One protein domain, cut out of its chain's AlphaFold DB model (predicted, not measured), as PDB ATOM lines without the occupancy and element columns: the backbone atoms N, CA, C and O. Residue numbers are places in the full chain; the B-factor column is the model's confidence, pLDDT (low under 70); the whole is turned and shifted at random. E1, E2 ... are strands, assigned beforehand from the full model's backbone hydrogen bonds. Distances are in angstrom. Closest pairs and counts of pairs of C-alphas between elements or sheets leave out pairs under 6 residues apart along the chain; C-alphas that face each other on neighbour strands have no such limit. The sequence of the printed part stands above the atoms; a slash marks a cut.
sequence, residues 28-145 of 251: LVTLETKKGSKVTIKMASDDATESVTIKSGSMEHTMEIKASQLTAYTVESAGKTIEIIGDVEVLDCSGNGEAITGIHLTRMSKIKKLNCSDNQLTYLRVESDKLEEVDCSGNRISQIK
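What this domain is: This is residues 28 to 145 of the 251 residues of an uncharacterized protein of Bacteroidetes bacterium (UniProt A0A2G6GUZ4). The domain is a strand sandwich, two sheets face to face with their strands nearly aligned; a seven-strand sheet makes one wall and a five-strand sheet the other. Toward one side of the sandwich the backbone winds in stacked turns from E7 to E12, passing from one sheet to the other at each link; on the opposite side, the hairpin E3 and E4 forms the edge of the larger sheet. The printed part has 118 residues, with twelve named strands, E1 to E12 in chain order, and no named helix: the class is all strand. The orders are E4, E3, E6, E1, E8, E10, E12 and E5, E2, E7, E9, E11, both mixed. The whole is compact, with a radius of gyration of the C-alphas of 12.9 A and spans of 34 by 31 by 21 A.

Where its parts are: The larger sheet holds E4, residues 59 to 65, 18.7 A long; E3, residues 50 to 56, 19.9 A; E6, residues 81 to 85; E1, residues 28 to 33, 15.4 A, beginning at C-alpha 28 (28.157, -40.305, 4.841); E8, residues 100 to 106, 17.3 A; E10, residues 123 to 127; and E12, residues 143 to 145, ending at C-alpha 145 (24.427, -29.894, 16.429). The smaller sheet holds E5, residues 71 to 76, 16.9 A; E2, residues 38 to 44, 20.0 A, beginning at C-alpha 38 (37.550, -26.616, -6.127); E7, residues 90 to 92; E9, residues 113 to 115; and E11, residues 133 to 135.

How they stand to each other: In the larger sheet, which is twisted, E1 and E8 are antiparallel at 166 degrees, with N 30 and O 104 2.8 A apart. E6 and E1 are antiparallel, with N 31 and O 82 at 2.8 A. E3 and E6 are antiparallel, with N 55 and O 83 at 2.8 A. E3 and E4 form a hairpin, with N 54 and O 61 at 2.8 A. E8 and E10 are parallel at 18 degrees, with N 105 and O 125 at 2.9 A, and E10 and E12 are parallel, with N 145 and O 124 at 2.9 A. In the smaller sheet, E5 and E2 are antiparallel, with N 41 and O 73 at 2.8 A, and E2 and E7 are antiparallel, with N 42 and O 92 at 2.7 A. E7 and E9 are parallel at 2 degrees, with N 115 and O 91 at 2.8 A, and E9 and E11 likewise, with N 114 and O 133 at 2.9 A. The parts of the two sheets that face each other are 9.1 A centre to centre, with their best planes 3 degrees apart. The closest C-alphas of E2 and E4, those of Ala 44 and Ile 65, are 5.4 A apart.

The domain as a whole: The two C-alphas farthest apart, those of Ala 48 and Ser 142, are 36.2 A apart. The printed part has no cut, and no link is long. The mean pLDDT of the printed part is 95.7, and no printed residue is under 70.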
ATOM      1  N   LEU A  28      28.218 -41.333   5.871       94.94
ATOM      2  CA  LEU A  28      28.157 -40.305   4.841       94.94
ATOM      3  C   LEU A  28      28.601 -38.960   5.399       94.94
ATOM      4  O   LEU A  28      28.053 -38.461   6.384       94.94
ATOM      5  N   VAL A  29      29.535 -38.337   4.689       97.62
ATOM      6  CA  VAL A  29      29.835 -36.914   4.815       97.62
ATOM      7  C   VAL A  29      29.196 -36.199   3.635       97.62
ATOM      8  O   VAL A  29      29.482 -36.508   2.480       97.62
ATOM      9  N   THR A  30      28.366 -35.203   3.911       98.12
ATOM     10  CA  THR A  30      27.834 -34.284   2.906       98.12
ATOM     11  C   THR A  30      28.431 -32.904   3.128       98.12
ATOM     12  O   THR A  30      28.191 -32.266   4.155       98.12
ATOM     13  N   LEU A  31      29.196 -32.431   2.148       98.44
ATOM     14  CA  LEU A  31      29.701 -31.065   2.086       98.44
ATOM     15  C   LEU A  31      28.767 -30.245   1.194       98.44
ATOM     16  O   LEU A  31      28.680 -30.503  -0.006       98.44
ATOM     17  N   GLU A  32      28.089 -29.240   1.744       98.38
ATOM     18  CA  GLU A  32      27.371 -28.253   0.935       98.38
ATOM     19  C   GLU A  32      28.360 -27.276   0.310       98.38
ATOM     20  O   GLU A  32      29.123 -26.602   1.010       98.38
ATOM     21  N   THR A  33      28.329 -27.175  -1.014       97.75
ATOM     22  CA  THR A  33      29.360 -26.497  -1.790       97.75
ATOM     23  C   THR A  33      28.803 -25.544  -2.837       97.75
ATOM     24  O   THR A  33      27.671 -25.664  -3.309       97.75
ATOM     25  N   LYS A  34      29.626 -24.567  -3.220       97.19
ATOM     26  CA  LYS A  34      29.354 -23.688  -4.359       97.19
ATOM     27  C   LYS A  34      29.779 -24.375  -5.660       97.19
ATOM     28  O   LYS A  34      30.963 -24.661  -5.842       97.19
ATOM     29  N   LYS A  35      28.835 -24.564  -6.587       96.56
ATOM     30  CA  LYS A  35      29.088 -25.137  -7.920       96.56
ATOM     31  C   LYS A  35      30.290 -24.479  -8.614       96.56
ATOM     32  O   LYS A  35      30.399 -23.256  -8.625       96.56
ATOM     33  N   GLY A  36      31.150 -25.294  -9.217       96.62
ATOM     34  CA  GLY A  36      32.371 -24.895  -9.923       96.62
ATOM     35  C   GLY A  36      33.562 -24.604  -9.006       96.62
ATOM     36  O   GLY A  36      34.658 -24.341  -9.490       96.62
ATOM     37  N   SER A  37      33.379 -24.643  -7.683       97.56
ATOM     38  CA  SER A  37      34.487 -24.444  -6.746       97.56
ATOM     39  C   SER A  37      35.325 -25.708  -6.629       97.56
ATOM     40  O   SER A  37      34.787 -26.816  -6.591       97.56
ATOM     41  N   LYS A  38      36.640 -25.536  -6.504       98.00
ATOM     42  CA  LYS A  38      37.550 -26.616  -6.127       98.00
ATOM     43  C   LYS A  38      37.524 -26.783  -4.614       98.00
ATOM     44  O   LYS A  38      37.666 -25.800  -3.891       98.00
ATOM     45  N   VAL A  39      37.346 -28.017  -4.166       98.50
ATOM     46  CA  VAL A  39      37.329 -28.399  -2.757       98.50
ATOM     47  C   VAL A  39      38.421 -29.428  -2.532       98.50
ATOM     48  O   VAL A  39      38.415 -30.486  -3.155       98.50
ATOM     49  N   THR A  40      39.364 -29.106  -1.658       98.50
ATOM     50  CA  THR A  40      40.420 -30.000  -1.195       98.50
ATOM     51  C   THR A  40      40.004 -30.629   0.122       98.50
ATOM     52  O   THR A  40      39.648 -29.939   1.077       98.50
ATOM     53  N   ILE A  41      40.068 -31.952   0.161       98.25
ATOM     54  CA  ILE A  41      39.691 -32.778   1.297       98.25
ATOM     55  C   ILE A  41      40.886 -33.672   1.600       98.25
ATOM     56  O   ILE A  41      41.464 -34.263   0.691       98.25
ATOM     57  N   LYS A  42      41.264 -33.776   2.866       98.19
ATOM     58  CA  LYS A  42      42.276 -34.709   3.340       98.19
ATOM     59  C   LYS A  42      41.623 -35.707   4.277       98.19
ATOM     60  O   LYS A  42      40.828 -35.325   5.132       98.19
ATOM     61  N   MET A  43      41.952 -36.977   4.099       97.06
ATOM     62  CA  MET A  43      41.362 -38.064   4.873       97.06
ATOM     63  C   MET A  43      42.432 -39.055   5.301       97.06
ATOM     64  O   MET A  43      43.373 -39.310   4.546       97.06
ATOM     65  N   ALA A  44      42.276 -39.613   6.493       95.88
ATOM     66  CA  ALA A  44      43.047 -40.753   6.966       95.88
ATOM     67  C   ALA A  44      42.106 -41.790   7.584       95.88
ATOM     68  O   ALA A  44      41.020 -41.451   8.072       95.88
ATOM     69  N   SER A  45      42.523 -43.046   7.513       92.75
ATOM     70  CA  SER A  45      41.870 -44.171   8.174       92.75
ATOM     71  C   SER A  45      42.584 -44.523   9.477       92.75
ATOM     72  O   SER A  45      43.634 -43.947   9.788       92.75
ATOM     73  N   ASP A  46      41.984 -45.479  10.187       83.44
ATOM     74  CA  ASP A  46      42.539 -46.157  11.360       83.44
ATOM     75  C   ASP A  46      43.759 -47.015  10.996       83.44
ATOM     76  O   ASP A  46      44.405 -46.795   9.980       83.44
ATOM     77  N   ASP A  47      44.099 -48.014  11.805       75.12
ATOM     78  CA  ASP A  47      45.263 -48.882  11.587       75.12
ATOM     79  C   ASP A  47      45.206 -49.741  10.298       75.12
ATOM     80  O   ASP A  47      46.116 -50.537  10.049       75.12
ATOM     81  N   ALA A  48      44.170 -49.600   9.461       81.44
ATOM     82  CA  ALA A  48      44.035 -50.271   8.172       81.44
ATOM     83  C   ALA A  48      43.887 -49.289   6.996       81.44
ATOM     84  O   ALA A  48      43.494 -48.136   7.144       81.44
ATOM     85  N   THR A  49      44.192 -49.755   5.782       84.81
ATOM     86  CA  THR A  49      43.811 -49.050   4.549       84.81
ATOM     87  C   THR A  49      42.305 -49.182   4.346       84.81
ATOM     88  O   THR A  49      41.788 -50.299   4.329       84.81
ATOM     89  N   GLU A  50      41.619 -48.064   4.126       89.00
ATOM     90  CA  GLU A  50      40.180 -48.031   3.851       89.00
ATOM     91  C   GLU A  50      39.919 -47.466   2.452       89.00
ATOM     92  O   GLU A  50      40.681 -46.646   1.933       89.00
ATOM     93  N   SER A  51      38.825 -47.895   1.825       91.38
ATOM     94  CA  SER A  51      38.368 -47.333   0.552       91.38
ATOM     95  C   SER A  51      37.276 -46.301   0.792       91.38
ATOM     96  O   SER A  51      36.260 -46.589   1.423       91.38
ATOM     97  N   VAL A  52      37.456 -45.111   0.229       94.88
ATOM     98  CA  VAL A  52      36.490 -44.016   0.307       94.88
ATOM     99  C   VAL A  52      36.063 -43.615  -1.092       94.88
ATOM    100  O   VAL A  52      36.886 -43.476  -1.996       94.88
ATOM    101  N   THR A  53      34.762 -43.413  -1.272       96.56
ATOM    102  CA  THR A  53      34.174 -42.963  -2.533       96.56
ATOM    103  C   THR A  53      33.700 -41.526  -2.411       96.56
ATOM    104  O   THR A  53      32.898 -41.202  -1.542       96.56
ATOM    105  N   ILE A  54      34.174 -40.668  -3.308       97.19
ATOM    106  CA  ILE A  54      33.801 -39.261  -3.394       97.19
ATOM    107  C   ILE A  54      32.907 -39.064  -4.613       97.19
ATOM    108  O   ILE A  54      33.279 -39.432  -5.731       97.19
ATOM    109  N   LYS A  55      31.740 -38.454  -4.406       97.56
ATOM    110  CA  LYS A  55      30.779 -38.128  -5.461       97.56
ATOM    111  C   LYS A  55      30.579 -36.624  -5.594       97.56
ATOM    112  O   LYS A  55      30.474 -35.902  -4.604       97.56
ATOM    113  N   SER A  56      30.507 -36.157  -6.838       96.94
ATOM    114  CA  SER A  56      30.247 -34.760  -7.204       96.94
ATOM    115  C   SER A  56      29.422 -34.725  -8.495       96.94
ATOM    116  O   SER A  56      29.949 -34.837  -9.604       96.94
ATOM    117  N   GLY A  57      28.095 -34.619  -8.373       93.50
ATOM    118  CA  GLY A  57      27.188 -34.754  -9.518       93.50
ATOM    119  C   GLY A  57      27.238 -36.164 -10.116       93.50
ATOM    120  O   GLY A  57      26.970 -37.131  -9.412       93.50
ATOM    121  N   SER A  58      27.577 -36.289 -11.402       93.12
ATOM    122  CA  SER A  58      27.785 -37.590 -12.058       93.12
ATOM    123  C   SER A  58      29.196 -38.156 -11.864       93.12
ATOM    124  O   SER A  58      29.463 -39.264 -12.322       93.12
ATOM    125  N   MET A  59      30.113 -37.388 -11.264       93.38
ATOM    126  CA  MET A  59      31.462 -37.860 -10.965       93.38
ATOM    127  C   MET A  59      31.431 -38.760  -9.736       93.38
ATOM    128  O   MET A  59      30.860 -38.389  -8.712       93.38
ATOM    129  N   GLU A  60      32.118 -39.892  -9.833       96.31
ATOM    130  CA  GLU A  60      32.338 -40.834  -8.746       96.31
ATOM    131  C   GLU A  60      33.794 -41.302  -8.805       96.31
ATOM    132  O   GLU A  60      34.272 -41.748  -9.849       96.31
ATOM    133  N   HIS A  61      34.520 -41.138  -7.702       95.31
ATOM    134  CA  HIS A  61      35.914 -41.544  -7.585       95.31
ATOM    135  C   HIS A  61      36.130 -42.303  -6.286       95.31
ATOM    136  O   HIS A  61      35.890 -41.761  -5.210       95.31
ATOM    137  N   THR A  62      36.625 -43.531  -6.385       96.38
ATOM    138  CA  THR A  62      37.054 -44.313  -5.227       96.38
ATOM    139  C   THR A  62      38.566 -44.237  -5.100       96.38
ATOM    140  O   THR A  62      39.288 -44.417  -6.081       96.38
ATOM    141  N   MET A  63      39.033 -43.974  -3.886       93.62
ATOM    142  CA  MET A  63      40.444 -43.908  -3.537       93.62
ATOM    143  C   MET A  63      40.707 -44.642  -2.228       93.62
ATOM    144  O   MET A  63      39.823 -44.765  -1.380       93.62
ATOM    145  N   GLU A  64      41.943 -45.092  -2.055       94.19
ATOM    146  CA  GLU A  64      42.414 -45.633  -0.788       94.19
ATOM    147  C   GLU A  64      42.940 -44.504   0.100       94.19
ATOM    148  O   GLU A  64      43.705 -43.642  -0.347       94.19
ATOM    149  N   ILE A  65      42.543 -44.528   1.367       93.81
ATOM    150  CA  ILE A  65      43.113 -43.704   2.429       93.81
ATOM    151  C   ILE A  65      43.934 -44.603   3.351       93.81
ATOM    152  O   ILE A  65      43.638 -45.787   3.511       93.81
ATOM    153  N   LYS A  66      45.019 -44.053   3.895       90.69
ATOM    154  CA  LYS A  66      46.011 -44.817   4.652       90.69
ATOM    155  C   LYS A  66      45.949 -44.503   6.137       90.69
ATOM    156  O   LYS A  66      45.648 -43.372   6.530       90.69
ATOM    157  N   ALA A  67      46.355 -45.500   6.915       87.75
ATOM    158  CA  ALA A  67      46.502 -45.403   8.352       87.75
ATOM    159  C   ALA A  67      47.400 -44.239   8.756       87.75
ATOM    160  O   ALA A  67      48.538 -44.140   8.289       87.75
ATOM    161  N   SER A  68      46.889 -43.362   9.624       81.19
ATOM    162  CA  SER A  68      47.652 -42.248  10.212       81.19
ATOM    163  C   SER A  68      48.338 -41.305   9.200       81.19
ATOM    164  O   SER A  68      49.213 -40.521   9.570       81.19
ATOM    165  N   GLN A  69      47.954 -41.344   7.918       89.56
ATOM    166  CA  GLN A  69      48.522 -40.499   6.871       89.56
ATOM    167  C   GLN A  69      47.407 -39.821   6.078       89.56
ATOM    168  O   GLN A  69      46.700 -40.444   5.287       89.56
ATOM    169  N   LEU A  70      47.311 -38.498   6.235       92.75
ATOM    170  CA  LEU A  70      46.374 -37.677   5.478       92.75
ATOM    171  C   LEU A  70      46.651 -37.774   3.975       92.75
ATOM    172  O   LEU A  70      47.703 -37.360   3.484       92.75
ATOM    173  N   THR A  71      45.666 -38.279   3.242       94.25
ATOM    174  CA  THR A  71      45.665 -38.343   1.782       94.25
ATOM    175  C   THR A  71      44.786 -37.219   1.248       94.25
ATOM    176  O   THR A  71      43.599 -37.164   1.560       94.25
ATOM    177  N   ALA A  72      45.375 -36.298   0.483       96.69
ATOM    178  CA  ALA A  72      44.673 -35.149  -0.084       96.69
ATOM    179  C   ALA A  72      44.031 -35.485  -1.436       96.69
ATOM    180  O   ALA A  72      44.671 -36.074  -2.305       96.69
ATOM    181  N   TYR A  73      42.797 -35.031  -1.636       97.19
ATOM    182  CA  TYR A  73      42.078 -35.096  -2.899       97.19
ATOM    183  C   TYR A  73      41.363 -33.773  -3.166       97.19
ATOM    184  O   TYR A  73      40.657 -33.252  -2.303       97.19
ATOM    185  N   THR A  74      41.540 -33.225  -4.368       97.88
ATOM    186  CA  THR A  74      40.846 -32.011  -4.806       97.88
ATOM    187  C   THR A  74      39.811 -32.372  -5.858       97.88
ATOM    188  O   THR A  74      40.144 -32.933  -6.899       97.88
ATOM    189  N   VAL A  75      38.566 -31.985  -5.608       97.56
ATOM    190  CA  VAL A  75      37.422 -32.219  -6.490       97.56
ATOM    191  C   VAL A  75      36.770 -30.899  -6.869       97.56
ATOM    192  O   VAL A  75      36.661 -29.987  -6.053       97.56
ATOM    193  N   GLU A  76      36.328 -30.777  -8.116       97.81
ATOM    194  CA  GLU A  76      35.466 -29.670  -8.521       97.81
ATOM    195  C   GLU A  76      34.007 -30.008  -8.191       97.81
ATOM    196  O   GLU A  76      33.502 -31.082  -8.536       97.81
ATOM    197  N   SER A  77      33.316 -29.101  -7.503       96.75
ATOM    198  CA  SER A  77      31.902 -29.277  -7.182       96.75
ATOM    199  C   SER A  77      31.045 -29.133  -8.443       96.75
ATOM    200  O   SER A  77      30.871 -28.037  -8.976       96.75
ATOM    201  N   ALA A  78      30.451 -30.228  -8.916       95.31
ATOM    202  CA  ALA A  78      29.565 -30.221 -10.079       95.31
ATOM    203  C   ALA A  78      28.177 -29.629  -9.760       95.31
ATOM    204  O   ALA A  78      27.402 -29.303 -10.667       95.31
ATOM    205  N   GLY A  79      27.850 -29.474  -8.473       93.12
ATOM    206  CA  GLY A  79      26.517 -29.120  -8.004       93.12
ATOM    207  C   GLY A  79      26.528 -28.338  -6.695       93.12
ATOM    208  O   GLY A  79      27.288 -27.390  -6.532       93.12
ATOM    209  N   LYS A  80      25.607 -28.692  -5.797       94.94
ATOM    210  CA  LYS A  80      25.483 -28.077  -4.466       94.94
ATOM    211  C   LYS A  80      26.105 -28.921  -3.362       94.94
ATOM    212  O   LYS A  80      26.177 -28.463  -2.229       94.94
ATOM    213  N   THR A  81      26.495 -30.152  -3.667       97.19
ATOM    214  CA  THR A  81      26.994 -31.105  -2.684       97.19
ATOM    215  C   THR A  81      28.178 -31.877  -3.240       97.19
ATOM    216  O   THR A  81      28.249 -32.157  -4.439       97.19
ATOM    217  N   ILE A  82      29.098 -32.203  -2.340       98.19
ATOM    218  CA  ILE A  82      30.069 -33.281  -2.500       98.19
ATOM    219  C   ILE A  82      29.764 -34.297  -1.405       98.19
ATOM    220  O   ILE A  82      29.564 -33.922  -0.247       98.19
ATOM    221  N   GLU A  83      29.699 -35.567  -1.777       97.81
ATOM    222  CA  GLU A  83      29.430 -36.673  -0.865       97.81
ATOM    223  C   GLU A  83      30.683 -37.525  -0.715       97.81
ATOM    224  O   GLU A  83      31.350 -37.826  -1.704       97.81
ATOM    225  N   ILE A  84      31.001 -37.911   0.514       96.94
ATOM    226  CA  ILE A  84      32.100 -38.817   0.835       96.94
ATOM    227  C   ILE A  84      31.491 -40.013   1.556       96.94
ATOM    228  O   ILE A  84      30.856 -39.857   2.599       96.94
ATOM    229  N   ILE A  85      31.663 -41.194   0.977       95.19
ATOM    230  CA  ILE A  85      31.076 -42.446   1.443       95.19
ATOM    231  C   ILE A  85      32.212 -43.382   1.830       95.19
ATOM    232  O   ILE A  85      33.046 -43.730   0.991       95.19
ATOM    233  N   GLY A  86      32.226 -43.797   3.091       91.62
ATOM    234  CA  GLY A  86      33.249 -44.678   3.643       91.62
ATOM    235  C   GLY A  86      33.545 -44.361   5.104       91.62
ATOM    236  O   GLY A  86      33.044 -43.380   5.656       91.62
ATOM    237  N   ASP A  87      34.358 -45.209   5.723       89.00
ATOM    238  CA  ASP A  87      34.903 -44.934   7.046       89.00
ATOM    239  C   ASP A  87      36.092 -43.985   6.929       89.00
ATOM    240  O   ASP A  87      37.019 -44.216   6.158       89.00
ATOM    241  N   VAL A  88      36.063 -42.915   7.717       93.69
ATOM    242  CA  VAL A  88      37.150 -41.945   7.832       93.69
ATOM    243  C   VAL A  88      37.387 -41.718   9.316       93.69
ATOM    244  O   VAL A  88      36.429 -41.446  10.039       93.69
ATOM    245  N   GLU A  89      38.635 -41.824   9.766       95.25
ATOM    246  CA  GLU A  89      39.010 -41.535  11.155       95.25
ATOM    247  C   GLU A  89      39.338 -40.050  11.338       95.25
ATOM    248  O   GLU A  89      38.897 -39.414  12.298       95.25
ATOM    249  N   VAL A  90      40.063 -39.476  10.373       97.06
ATOM    250  CA  VAL A  90      40.418 -38.053  10.342       97.06
ATOM    251  C   VAL A  90      39.918 -37.437   9.048       97.06
ATOM    252  O   VAL A  90      40.335 -37.852   7.968       97.06
ATOM    253  N   LEU A  91      39.068 -36.418   9.155       97.94
ATOM    254  CA  LEU A  91      38.605 -35.612   8.028       97.94
ATOM    255  C   LEU A  91      39.083 -34.167   8.193       97.94
ATOM    256  O   LEU A  91      38.652 -33.466   9.106       97.94
ATOM    257  N   ASP A  92      39.928 -33.704   7.276       98.62
ATOM    258  CA  ASP A  92      40.357 -32.309   7.175       98.62
ATOM    259  C   ASP A  92      39.878 -31.707   5.846       98.62
ATOM    260  O   ASP A  92      40.385 -32.010   4.768       98.62
ATOM    261  N   CYS A  93      38.882 -30.832   5.932       98.31
ATOM    262  CA  CYS A  93      38.375 -30.011   4.834       98.31
ATOM    263  C   CYS A  93      38.550 -28.511   5.129       98.31
ATOM    264  O   CYS A  93      37.776 -27.674   4.648       98.31
ATOM    265  N   SER A  94      39.549 -28.161   5.944       98.62
ATOM    266  CA  SER A  94      39.849 -26.775   6.295       98.62
ATOM    267  C   SER A  94      40.350 -25.953   5.104       98.62
ATOM    268  O   SER A  94      40.886 -26.486   4.128       98.62
ATOM    269  N   GLY A  95      40.166 -24.635   5.176       98.19
ATOM    270  CA  GLY A  95      40.803 -23.698   4.250       98.19
ATOM    271  C   GLY A  95      40.287 -23.757   2.809       98.19
ATOM    272  O   GLY A  95      41.032 -23.438   1.882       98.19
ATOM    273  N   ASN A  96      39.022 -24.129   2.588       98.31
ATOM    274  CA  ASN A  96      38.412 -24.119   1.252       98.31
ATOM    275  C   ASN A  96      37.753 -22.771   0.897       98.31
ATOM    276  O   ASN A  96      37.008 -22.662  -0.083       98.31
ATOM    277  N   GLY A  97      38.036 -21.714   1.666       95.31
ATOM    278  CA  GLY A  97      37.560 -20.362   1.393       95.31
ATOM    279  C   GLY A  97      36.035 -20.318   1.362       95.31
ATOM    280  O   GLY A  97      35.374 -20.738   2.306       95.31
ATOM    281  N   GLU A  98      35.454 -19.814   0.273       96.00
ATOM    282  CA  GLU A  98      33.996 -19.768   0.128       96.00
ATOM    283  C   GLU A  98      33.364 -21.037  -0.452       96.00
ATOM    284  O   GLU A  98      32.152 -21.056  -0.671       96.00
ATOM    285  N   ALA A  99      34.156 -22.073  -0.741       97.81
ATOM    286  CA  ALA A  99      33.671 -23.238  -1.464       97.81
ATOM    287  C   ALA A  99      32.715 -24.097  -0.630       97.81
ATOM    288  O   ALA A  99      31.758 -24.607  -1.206       97.81
ATOM    289  N   ILE A 100      32.942 -24.231   0.687       98.38
ATOM    290  CA  ILE A 100      32.110 -25.033   1.602       98.38
ATOM    291  C   ILE A 100      31.265 -24.114   2.496       98.38
ATOM    292  O   ILE A 100      31.769 -23.171   3.110       98.38
ATOM    293  N   THR A 101      29.965 -24.402   2.570       98.06
ATOM    294  CA  THR A 101      28.951 -23.569   3.250       98.06
ATOM    295  C   THR A 101      28.130 -24.303   4.314       98.06
ATOM    296  O   THR A 101      27.462 -23.660   5.130       98.06
ATOM    297  N   GLY A 102      28.231 -25.629   4.364       97.94
ATOM    298  CA  GLY A 102      27.577 -26.484   5.349       97.94
ATOM    299  C   GLY A 102      28.205 -27.873   5.348       97.94
ATOM    300  O   GLY A 102      28.749 -28.309   4.332       97.94
ATOM    301  N   ILE A 103      28.160 -28.549   6.493       98.31
ATOM    302  CA  ILE A 103      28.640 -29.925   6.639       98.31
ATOM    303  C   ILE A 103      27.615 -30.729   7.432       98.31
ATOM    304  O   ILE A 103      27.142 -30.292   8.489       98.31
ATOM    305  N   HIS A 104      27.315 -31.922   6.926       97.81
ATOM    306  CA  HIS A 104      26.527 -32.924   7.621       97.81
ATOM    307  C   HIS A 104      27.249 -34.273   7.619       97.81
ATOM    308  O   HIS A 104      27.505 -34.837   6.559       97.81
ATOM    309  N   LEU A 105      27.575 -34.785   8.805       96.62
ATOM    310  CA  LEU A 105      28.088 -36.139   9.010       96.62
ATOM    311  C   LEU A 105      26.954 -37.001   9.556       96.62
ATOM    312  O   LEU A 105      26.349 -36.638  10.564       96.62
ATOM    313  N   THR A 106      26.676 -38.117   8.890       94.75
ATOM    314  CA  THR A 106      25.635 -39.080   9.271       94.75
ATOM    315  C   THR A 106      26.288 -40.402   9.648       94.75
ATOM    316  O   THR A 106      26.954 -41.018   8.812       94.75
ATOM    317  N   ARG A 107      26.069 -40.847  10.894       91.94
ATOM    318  CA  ARG A 107      26.491 -42.159  11.426       91.94
ATOM    319  C   ARG A 107      27.961 -42.502  11.169       91.94
ATOM    320  O   ARG A 107      28.288 -43.602  10.719       91.94
ATOM    321  N   MET A 108      28.851 -41.554  11.436       93.12
ATOM    322  CA  MET A 108      30.282 -41.734  11.204       93.12
ATOM    323  C   MET A 108      30.920 -42.524  12.353       93.12
ATOM    324  O   MET A 108      31.487 -41.943  13.265       93.12
ATOM    325  N   SER A 109      30.850 -43.857  12.291       91.25
ATOM    326  CA  SER A 109      31.229 -44.747  13.406       91.25
ATOM    327  C   SER A 109      32.726 -44.826  13.738       91.25
ATOM    328  O   SER A 109      33.120 -45.496  14.689       91.25
ATOM    329  N   LYS A 110      33.585 -44.241  12.898       93.19
ATOM    330  CA  LYS A 110      35.044 -44.262  13.080       93.19
ATOM    331  C   LYS A 110      35.670 -42.872  13.169       93.19
ATOM    332  O   LYS A 110      36.858 -42.788  13.457       93.19
ATOM    333  N   ILE A 111      34.920 -41.793  12.914       95.56
ATOM    334  CA  ILE A 111      35.526 -40.459  12.877       95.56
ATOM    335  C   ILE A 111      35.873 -40.003  14.289       95.56
ATOM    336  O   ILE A 111      34.990 -39.875  15.133       95.56
ATOM    337  N   LYS A 112      37.155 -39.717  14.500       97.25
ATOM    338  CA  LYS A 112      37.690 -39.161  15.742       97.25
ATOM    339  C   LYS A 112      37.989 -37.683  15.619       97.25
ATOM    340  O   LYS A 112      37.742 -36.932  16.554       97.25
ATOM    341  N   LYS A 113      38.478 -37.247  14.454       98.19
ATOM    342  CA  LYS A 113      38.943 -35.870  14.256       98.19
ATOM    343  C   LYS A 113      38.291 -35.233  13.042       98.19
ATOM    344  O   LYS A 113      38.394 -35.741  11.924       98.19
ATOM    345  N   LEU A 114      37.657 -34.085  13.259       98.75
ATOM    346  CA  LEU A 114      37.082 -33.253  12.211       98.75
ATOM    347  C   LEU A 114      37.727 -31.869  12.232       98.75
ATOM    348  O   LEU A 114      37.489 -31.080  13.143       98.75
ATOM    349  N   ASN A 115      38.465 -31.537  11.177       98.81
ATOM    350  CA  ASN A 115      38.888 -30.172  10.909       98.81
ATOM    351  C   ASN A 115      38.121 -29.609   9.704       98.81
ATOM    352  O   ASN A 115      38.238 -30.080   8.575       98.81
ATOM    353  N   CYS A 116      37.319 -28.582   9.950       98.75
ATOM    354  CA  CYS A 116      36.557 -27.844   8.947       98.75
ATOM    355  C   CYS A 116      36.718 -26.324   9.105       98.75
ATOM    356  O   CYS A 116      35.856 -25.547   8.673       98.75
ATOM    357  N   SER A 117      37.818 -25.896   9.730       98.88
ATOM    358  CA  SER A 117      38.124 -24.490   9.981       98.88
ATOM    359  C   SER A 117      38.357 -23.681   8.701       98.88
ATOM    360  O   SER A 117      38.570 -24.230   7.618       98.88
ATOM    361  N   ASP A 118      38.276 -22.356   8.814       98.69
ATOM    362  CA  ASP A 118      38.569 -21.404   7.733       98.69
ATOM    363  C   ASP A 118      37.781 -21.675   6.432       98.69
ATOM    364  O   ASP A 118      38.315 -21.728   5.319       98.69
ATOM    365  N   ASN A 119      36.466 -21.833   6.590       98.69
ATOM    366  CA  ASN A 119      35.482 -21.992   5.520       98.69
ATOM    367  C   ASN A 119      34.392 -20.902   5.628       98.69
ATOM    368  O   ASN A 119      34.568 -19.873   6.283       98.69
ATOM    369  N   GLN A 120      33.240 -21.088   4.974       98.25
ATOM    370  CA  GLN A 120      32.061 -20.229   5.151       98.25
ATOM    371  C   GLN A 120      30.853 -21.017   5.664       98.25
ATOM    372  O   GLN A 120      29.713 -20.725   5.286       98.25
ATOM    373  N   LEU A 121      31.093 -22.007   6.531       98.62
ATOM    374  CA  LEU A 121      30.041 -22.834   7.111       98.62
ATOM    375  C   LEU A 121      29.026 -21.969   7.854       98.62
ATOM    376  O   LEU A 121      29.395 -21.147   8.688       98.62
ATOM    377  N   THR A 122      27.743 -22.161   7.568       97.88
ATOM    378  CA  THR A 122      26.639 -21.497   8.286       97.88
ATOM    379  C   THR A 122      26.049 -22.379   9.387       97.88
ATOM    380  O   THR A 122      25.463 -21.871  10.351       97.88
ATOM    381  N   TYR A 123      26.269 -23.689   9.275       97.88
ATOM    382  CA  TYR A 123      25.893 -24.710  10.241       97.88
ATOM    383  C   TYR A 123      26.896 -25.875  10.207       97.88
ATOM    384  O   TYR A 123      27.557 -26.105   9.192       97.88
ATOM    385  N   LEU A 124      26.959 -26.629  11.304       98.50
ATOM    386  CA  LEU A 124      27.669 -27.905  11.396       98.50
ATOM    387  C   LEU A 124      26.766 -28.926  12.095       98.50
ATOM    388  O   LEU A 124      26.243 -28.652  13.177       98.50
ATOM    389  N   ARG A 125      26.564 -30.089  11.469       98.19
ATOM    390  CA  ARG A 125      25.819 -31.210  12.054       98.19
ATOM    391  C   ARG A 125      26.666 -32.470  12.021       98.19
ATOM    392  O   ARG A 125      27.042 -32.902  10.934       98.19
ATOM    393  N   VAL A 126      26.905 -33.068  13.179       97.12
ATOM    394  CA  VAL A 126      27.683 -34.304  13.290       97.12
ATOM    395  C   VAL A 126      26.908 -35.341  14.084       97.12
ATOM    396  O   VAL A 126      26.458 -35.058  15.189       97.12
ATOM    397  N   GLU A 127      26.767 -36.524  13.502       95.81
ATOM    398  CA  GLU A 127      26.306 -37.746  14.157       95.81
ATOM    399  C   GLU A 127      27.475 -38.745  14.151       95.81
ATOM    400  O   GLU A 127      27.823 -39.301  13.103       95.81
ATOM    401  N   SER A 128      28.123 -38.916  15.304       94.56
ATOM    402  CA  SER A 128      29.275 -39.806  15.505       94.56
ATOM    403  C   SER A 128      29.349 -40.232  16.967       94.56
ATOM    404  O   SER A 128      29.151 -39.397  17.843       94.56
ATOM    405  N   ASP A 129      29.669 -41.500  17.207       94.00
ATOM    406  CA  ASP A 129      29.873 -42.127  18.519       94.00
ATOM    407  C   ASP A 129      31.346 -42.160  18.965       94.00
ATOM    408  O   ASP A 129      31.649 -42.657  20.049       94.00
ATOM    409  N   LYS A 130      32.265 -41.676  18.120       95.62
ATOM    410  CA  LYS A 130      33.719 -41.731  18.349       95.62
ATOM    411  C   LYS A 130      34.428 -40.392  18.169       95.62
ATOM    412  O   LYS A 130      35.651 -40.356  18.161       95.62
ATOM    413  N   LEU A 131      33.681 -39.304  17.991       97.69
ATOM    414  CA  LEU A 131      34.262 -37.990  17.739       97.69
ATOM    415  C   LEU A 131      34.919 -37.437  19.006       97.69
ATOM    416  O   LEU A 131      34.222 -37.162  19.976       97.69
ATOM    417  N   GLU A 132      36.229 -37.225  18.941       98.25
ATOM    418  CA  GLU A 132      37.084 -36.751  20.035       98.25
ATOM    419  C   GLU A 132      37.460 -35.275  19.836       98.25
ATOM    420  O   GLU A 132      37.442 -34.486  20.779       98.25
ATOM    421  N   GLU A 133      37.738 -34.856  18.596       98.69
ATOM    422  CA  GLU A 133      38.234 -33.509  18.293       98.69
ATOM    423  C   GLU A 133      37.472 -32.852  17.137       98.69
ATOM    424  O   GLU A 133      37.351 -33.401  16.035       98.69
ATOM    425  N   VAL A 134      37.014 -31.617  17.360       98.88
ATOM    426  CA  VAL A 134      36.409 -30.769  16.326       98.88
ATOM    427  C   VAL A 134      37.071 -29.401  16.297       98.88
ATOM    428  O   VAL A 134      36.970 -28.631  17.253       98.88
ATOM    429  N   ASP A 135      37.637 -29.045  15.146       98.88
ATOM    430  CA  ASP A 135      37.939 -27.661  14.797       98.88
ATOM    431  C   ASP A 135      36.997 -27.178  13.691       98.88
ATOM    432  O   ASP A 135      37.020 -27.643  12.552       98.88
ATOM    433  N   CYS A 136      36.141 -26.225  14.038       98.81
ATOM    434  CA  CYS A 136      35.240 -25.528  13.125       98.81
ATOM    435  C   CYS A 136      35.434 -24.006  13.184       98.81
ATOM    436  O   CYS A 136      34.530 -23.234  12.840       98.81
ATOM    437  N   SER A 137      36.602 -23.556  13.642       98.88
ATOM    438  CA  SER A 137      36.902 -22.141  13.832       98.88
ATOM    439  C   SER A 137      36.971 -21.353  12.518       98.88
ATOM    440  O   SER A 137      37.110 -21.920  11.438       98.88
ATOM    441  N   GLY A 138      36.808 -20.029  12.586       98.62
ATOM    442  CA  GLY A 138      36.950 -19.166  11.403       98.62
ATOM    443  C   GLY A 138      35.838 -19.344  10.362       98.62
ATOM    444  O   GLY A 138      36.082 -19.248   9.164       98.62
ATOM    445  N   ASN A 139      34.610 -19.605  10.812       98.88
ATOM    446  CA  ASN A 139      33.447 -19.852   9.962       98.88
ATOM    447  C   ASN A 139      32.326 -18.814  10.207       98.88
ATOM    448  O   ASN A 139      32.521 -17.759  10.816       98.88
ATOM    449  N   ARG A 140      31.115 -19.071   9.695       98.50
ATOM    450  CA  ARG A 140      29.907 -18.253   9.926       98.50
ATOM    451  C   ARG A 140      28.827 -19.036  10.679       98.50
ATOM    452  O   ARG A 140      27.641 -18.737  10.520       98.50
ATOM    453  N   ILE A 141      29.223 -20.027  11.479       98.69
ATOM    454  CA  ILE A 141      28.302 -20.986  12.085       98.69
ATOM    455  C   ILE A 141      27.424 -20.272  13.105       98.69
ATOM    456  O   ILE A 141      27.914 -19.632  14.033       98.69
ATOM    457  N   SER A 142      26.112 -20.394  12.923       97.25
ATOM    458  CA  SER A 142      25.106 -19.893  13.870       97.25
ATOM    459  C   SER A 142      24.496 -21.004  14.726       97.25
ATOM    460  O   SER A 142      23.944 -20.726  15.789       97.25
ATOM    461  N   GLN A 143      24.639 -22.261  14.290       91.38
ATOM    462  CA  GLN A 143      24.140 -23.441  14.979       91.38
ATOM    463  C   GLN A 143      25.091 -24.626  14.774       91.38
ATOM    464  O   GLN A 143      25.393 -25.001  13.638       91.38
ATOM    465  N   ILE A 144      25.504 -25.240  15.882       96.19
ATOM    466  CA  ILE A 144      26.179 -26.539  15.916       96.19
ATOM    467  C   ILE A 144      25.190 -27.555  16.480       96.19
ATOM    468  O   ILE A 144      24.459 -27.254  17.427       96.19
ATOM    469  N   LYS A 145      25.153 -28.747  15.889       95.81
ATOM    470  CA  LYS A 145      24.427 -29.894  16.429       95.81
ATOM    471  C   LYS A 145      25.359 -31.096  16.439       95.81
ATOM    472  O   LYS A 145      25.787 -31.531  15.372       95.81
TER     473      LYS A 145